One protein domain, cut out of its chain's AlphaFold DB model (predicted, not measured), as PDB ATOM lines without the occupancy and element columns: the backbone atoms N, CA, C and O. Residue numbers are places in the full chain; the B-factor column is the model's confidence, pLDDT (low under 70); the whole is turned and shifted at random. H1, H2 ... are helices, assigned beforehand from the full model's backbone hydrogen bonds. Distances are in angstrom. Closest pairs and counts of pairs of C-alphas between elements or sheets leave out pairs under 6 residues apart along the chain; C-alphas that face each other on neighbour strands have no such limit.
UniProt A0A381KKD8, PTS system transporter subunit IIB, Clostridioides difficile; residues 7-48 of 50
ATOM      1  N   LYS A   7     174.272 212.468 249.120       88.75
ATOM      2  CA  LYS A   7     175.286 212.212 250.151       88.75
ATOM      3  C   LYS A   7     176.432 211.384 249.554       88.75
ATOM      4  O   LYS A   7     176.186 210.273 249.100       88.75
ATOM      5  N   LEU A   8     177.658 211.909 249.595       86.06
ATOM      6  CA  LEU A   8     178.875 211.229 249.126       86.06
ATOM      7  C   LEU A   8     179.619 210.553 250.288       86.06
ATOM      8  O   LEU A   8     180.072 209.418 250.187       86.06
ATOM      9  N   THR A   9     179.715 211.241 251.429       83.62
ATOM     10  CA  THR A   9     180.226 210.706 252.702       83.62
ATOM     11  C   THR A   9     179.375 211.226 253.861       83.62
ATOM     12  O   THR A   9     178.437 211.994 253.653       83.62
ATOM     13  N   ASP A  10     179.680 210.837 255.101       83.94
ATOM     14  CA  ASP A  10     178.957 211.326 256.285       83.94
ATOM     15  C   ASP A  10     178.941 212.848 256.429       83.94
ATOM     16  O   ASP A  10     177.970 213.390 256.955       83.94
ATOM     17  N   LEU A  11     179.959 213.530 255.902       84.81
ATOM     18  CA  LEU A  11     180.130 214.976 256.045       84.81
ATOM     19  C   LEU A  11     180.106 215.737 254.713       84.81
ATOM     20  O   LEU A  11     180.125 216.964 254.716       84.81
ATOM     21  N   VAL A  12     180.056 215.035 253.577       86.25
ATOM     22  CA  VAL A  12     180.113 215.644 252.241       86.25
ATOM     23  C   VAL A  12     178.913 215.194 251.418       86.25
ATOM     24  O   VAL A  12     178.667 213.997 251.265       86.25
ATOM     25  N   ALA A  13     178.183 216.156 250.862       90.25
ATOM     26  CA  ALA A  13     177.113 215.928 249.901       90.25
ATOM     27  C   ALA A  13     177.381 216.754 248.641       90.25
ATOM     28  O   ALA A  13     177.770 217.918 248.739       90.25
ATOM     29  N   VAL A  14     177.167 216.141 247.484       91.44
ATOM     30  CA  VAL A  14     177.523 216.657 246.159       91.44
ATOM     31  C   VAL A  14     176.309 216.615 245.245       91.44
ATOM     32  O   VAL A  14     175.429 215.777 245.429       91.44
ATOM     33  N   ASP A  15     176.226 217.527 244.294       93.75
ATOM     34  CA  ASP A  15     175.264 217.439 243.193       93.75
ATOM     35  C   ASP A  15     175.913 216.796 241.953       93.75
ATOM     36  O   ASP A  15     177.048 216.313 241.997       93.75
ATOM     37  N   ASP A  16     175.159 216.702 240.860       92.50
ATOM     38  CA  ASP A  16     175.648 216.071 239.633       92.50
ATOM     39  C   ASP A  16     176.729 216.923 238.931       92.50
ATOM     40  O   ASP A  16     177.625 216.363 238.292       92.50
ATOM     41  N   ASP A  17     176.713 218.250 239.108       94.94
ATOM     42  CA  ASP A  17     177.738 219.152 238.567       94.94
ATOM     43  C   ASP A  17     179.068 218.981 239.309       94.94
ATOM     44  O   ASP A  17     180.118 218.851 238.677       94.94
ATOM     45  N   ASP A  18     179.029 218.883 240.641       93.50
ATOM     46  CA  ASP A  18     180.187 218.545 241.472       93.50
ATOM     47  C   ASP A  18     180.849 217.236 240.983       93.50
ATOM     48  O   ASP A  18     182.067 217.169 240.803       93.50
ATOM     49  N   ILE A  19     180.047 216.198 240.709       92.62
ATOM     50  CA  ILE A  19     180.535 214.899 240.212       92.62
ATOM     51  C   ILE A  19     181.215 215.044 238.847       92.62
ATOM     52  O   ILE A  19     182.272 214.449 238.619       92.62
ATOM     53  N   ASN A  20     180.626 215.815 237.932       94.50
ATOM     54  CA  ASN A  20     181.197 216.039 236.604       94.50
ATOM     55  C   ASN A  20     182.516 216.812 236.675       94.50
ATOM     56  O   ASN A  20     183.471 216.444 235.990       94.50
ATOM     57  N   ASN A  21     182.606 217.806 237.557       95.62
ATOM     58  CA  ASN A  21     183.842 218.544 237.793       95.62
ATOM     59  C   ASN A  21     184.958 217.617 238.297       95.62
ATOM     60  O   ASN A  21     186.073 217.666 237.780       95.62
ATOM     61  N   PHE A  22     184.672 216.718 239.248       93.88
ATOM     62  CA  PHE A  22     185.677 215.754 239.717       93.88
ATOM     63  C   PHE A  22     186.156 214.813 238.608       93.88
ATOM     64  O   PHE A  22     187.347 214.520 238.539       93.88
ATOM     65  N   LYS A  23     185.259 214.367 237.718       92.44
ATOM     66  CA  LYS A  23     185.646 213.549 236.556       92.44
ATOM     67  C   LYS A  23     186.585 214.312 235.623       92.44
ATOM     68  O   LYS A  23     187.655 213.807 235.319       92.44
ATOM     69  N   GLN A  24     186.237 215.548 235.257       96.06
ATOM     70  CA  GLN A  24     187.072 216.384 234.386       96.06
ATOM     71  C   GLN A  24     188.455 216.661 234.987       96.06
ATOM     72  O   GLN A  24     189.454 216.620 234.278       96.06
ATOM     73  N   ILE A  25     188.531 216.918 236.297       95.00
ATOM     74  CA  ILE A  25     189.813 217.098 236.993       95.00
ATOM     75  C   ILE A  25     190.645 215.805 236.926       95.00
ATOM     76  O   ILE A  25     191.846 215.868 236.662       95.00
ATOM     77  N   GLY A  26     190.013 214.641 237.103       91.88
ATOM     78  CA  GLY A  26     190.665 213.340 236.933       91.88
ATOM     79  C   GLY A  26     191.176 213.108 235.508       91.88
ATOM     80  O   GLY A  26     192.304 212.650 235.329       91.88
ATOM     81  N   ASP A  27     190.401 213.504 234.495       94.25
ATOM     82  CA  ASP A  27     190.778 213.398 233.078       94.25
ATOM     83  C   ASP A  27     191.992 214.277 232.718       94.25
ATOM     84  O   ASP A  27     192.740 213.962 231.793       94.25
ATOM     85  N   LEU A  28     192.243 215.350 233.481       96.56
ATOM     86  CA  LEU A  28     193.458 216.172 233.373       96.56
ATOM     87  C   LEU A  28     194.699 215.513 234.011       96.56
ATOM     88  O   LEU A  28     195.780 216.104 234.000       96.56
ATOM     89  N   GLY A  29     194.568 214.306 234.567       94.00
ATOM     90  CA  GLY A  29     195.654 213.558 235.202       94.00
ATOM     91  C   GLY A  29     195.919 213.944 236.659       94.00
ATOM     92  O   GLY A  29     196.964 213.589 237.203       94.00
ATOM     93  N   ILE A  30     195.001 214.675 237.297       95.12
ATOM     94  CA  ILE A  30     195.095 215.032 238.716       95.12
ATOM     95  C   ILE A  30     194.472 213.906 239.549       95.12
ATOM     96  O   ILE A  30     193.313 213.549 239.352       95.12
ATOM     97  N   ASP A  31     195.229 213.365 240.506       92.25
ATOM     98  CA  ASP A  31     194.718 212.348 241.428       92.25
ATOM     99  C   ASP A  31     193.843 212.991 242.515       92.25
ATOM    100  O   ASP A  31     194.275 213.906 243.224       92.25
ATOM    101  N   ILE A  32     192.603 212.517 242.632       92.06
ATOM    102  CA  ILE A  32     191.608 213.035 243.572       92.06
ATOM    103  C   ILE A  32     191.265 211.943 244.578       92.06
ATOM    104  O   ILE A  32     190.557 210.985 244.263       92.06
ATOM    105  N   GLU A  33     191.709 212.146 245.817       92.00
ATOM    106  CA  GLU A  33     191.419 211.260 246.941       92.00
ATOM    107  C   GLU A  33     190.427 211.889 247.926       92.00
ATOM    108  O   GLU A  33     190.490 213.075 248.258       92.00
ATOM    109  N   PHE A  34     189.544 211.057 248.470       90.62
ATOM    110  CA  PHE A  34     188.595 211.424 249.511       90.62
ATOM    111  C   PHE A  34     188.950 210.701 250.810       90.62
ATOM    112  O   PHE A  34     188.988 209.469 250.871       90.62
ATOM    113  N   ARG A  35     189.183 211.473 251.875       90.94
ATOM    114  CA  ARG A  35     189.389 210.979 253.245       90.94
ATOM    115  C   ARG A  35     188.978 212.040 254.261       90.94
ATOM    116  O   ARG A  35     189.114 213.229 253.991       90.94
ATOM    117  N   MET A  36     188.473 211.609 255.414       86.75
ATOM    118  CA  MET A  36     188.036 212.520 256.477       86.75
ATOM    119  C   MET A  36     189.212 212.916 257.370       86.75
ATOM    120  O   MET A  36     189.407 214.093 257.660       86.75
ATOM    121  N   LEU A  37     190.031 211.940 257.756       88.81
ATOM    122  CA  LEU A  37     191.261 212.140 258.508       88.81
ATOM    123  C   LEU A  37     192.470 211.640 257.707       88.81
ATOM    124  O   LEU A  37     192.340 210.724 256.893       88.81
ATOM    125  N   PRO A  38     193.688 212.150 257.975       90.25
ATOM    126  CA  PRO A  38     194.893 211.691 257.283       90.25
ATOM    127  C   PRO A  38     195.165 210.186 257.413       90.25
ATOM    128  O   PRO A  38     195.802 209.612 256.532       90.25
ATOM    129  N   ARG A  39     194.693 209.568 258.506       92.50
ATOM    130  CA  ARG A  39     194.857 208.139 258.815       92.50
ATOM    131  C   ARG A  39     193.803 207.248 258.162       92.50
ATOM    132  O   ARG A  39     193.990 206.034 258.134       92.50
ATOM    133  N   ASP A  40     192.708 207.826 257.677       89.50
ATOM    134  CA  ASP A  40     191.639 207.047 257.071       89.50
ATOM    135  C   ASP A  40     192.077 206.492 255.719       89.50
ATOM    136  O   ASP A  40     192.912 207.069 255.014       89.50
ATOM    137  N   LYS A  41     191.476 205.362 255.337       90.88
ATOM    138  CA  LYS A  41     191.711 204.763 254.027       90.88
ATOM    139  C   LYS A  41     191.304 205.755 252.936       90.88
ATOM    140  O   LYS A  41     190.166 206.224 252.923       90.88
ATOM    141  N   LYS A  42     192.227 206.013 252.008       92.94
ATOM    142  CA  LYS A  42     191.967 206.773 250.784       92.94
ATOM    143  C   LYS A  42     190.861 206.092 249.980       92.94
ATOM    144  O   LYS A  42     190.879 204.868 249.826       92.94
ATOM    145  N   LYS A  43     189.914 206.883 249.490       91.94
ATOM    146  CA  LYS A  43     188.851 206.441 248.587       91.94
ATOM    147  C   LYS A  43     188.896 207.282 247.322       91.94
ATOM    148  O   LYS A  43     189.073 208.494 247.419       91.94
ATOM    149  N   GLN A  44     188.686 206.655 246.177       91.88
ATOM    150  CA  GLN A  44     188.488 207.355 244.914       91.88
ATOM    151  C   GLN A  44     187.010 207.707 244.730       91.88
ATOM    152  O   GLN A  44     186.129 207.155 245.394       91.88
ATOM    153  N   LEU A  45     186.723 208.596 243.779       89.56
ATOM    154  CA  LEU A  45     185.347 208.949 243.413       89.56
ATOM    155  C   LEU A  45     184.509 207.705 243.056       89.56
ATOM    156  O   LEU A  45     183.358 207.589 243.470       89.56
ATOM    157  N   SER A  46     185.114 206.744 242.350       88.50
ATOM    158  CA  SER A  46     184.494 205.466 241.972       88.50
ATOM    159  C   SER A  46     184.127 204.575 243.160       88.50
ATOM    160  O   SER A  46     183.220 203.762 243.049       88.50
ATOM    161  N   ASP A  47     184.808 204.718 244.301       89.31
ATOM    162  CA  ASP A  47     184.486 203.955 245.515       89.31
ATOM    163  C   ASP A  47     183.271 204.541 246.254       89.31
ATOM    164  O   ASP A  47     182.692 203.890 247.127       89.31
ATOM    165  N   LEU A  48     182.928 205.797 245.953       85.56
ATOM    166  CA  LEU A  48     181.908 206.580 246.649       85.56
ATOM    167  C   LEU A  48     180.604 206.711 245.855       85.56
ATOM    168  O   LEU A  48     179.558 206.952 246.456       85.56
TER     169      LEU A  48
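AT A GLANCE: This is residues 7 to 48 of the 50 residues of the protein "PTS system transporter subunit IIB" of Clostridioides difficile (UniProt A0A381KKD8). Little regular structure: the helix H1 makes the base of a loose U, and unnamed stretches leave its two ends as the arms, residues 11 to 15 before it and residues 28 to 37 after it. The second arm folds back near Arg 39 and ends in H2, a short helix off one face of the U. The printed part has 42 residues with two named helices, H1 then H2, and no named strand; the class is all helix, with 16 residues in named elements. It is only just compact, close to loose, with a radius of gyration of the C-alphas of 10.6 A and spans of 27 by 22 by 13 A.

IN THESE COORDINATES: The printed part begins at Lys 7, C-alpha (175.286, 212.212, 250.151). H1, residues 16 to 27, is 16.7 A long and begins at C-alpha 16 (175.648, 216.071, 239.633). H2, residues 45 to 48, ends at C-alpha 48 (181.908, 206.580, 246.649).

HOW THE PARTS SIT: H1 and H2 are close but not clearly touching; their closest C-alphas, those of Phe 22 and Leu 45, are 7.8 A apart. Every O i to N i+4 pair in H1 is within hydrogen-bond range; H2 is too short for such a pair.

THE WHOLE: The two farthest C-alphas, of Asp 17 and Arg 39, are 28.7 A apart. The link from H1 to H2, 17 residues, is long. The printed part has no cut, and no printed residue is under 70 in pLDDT.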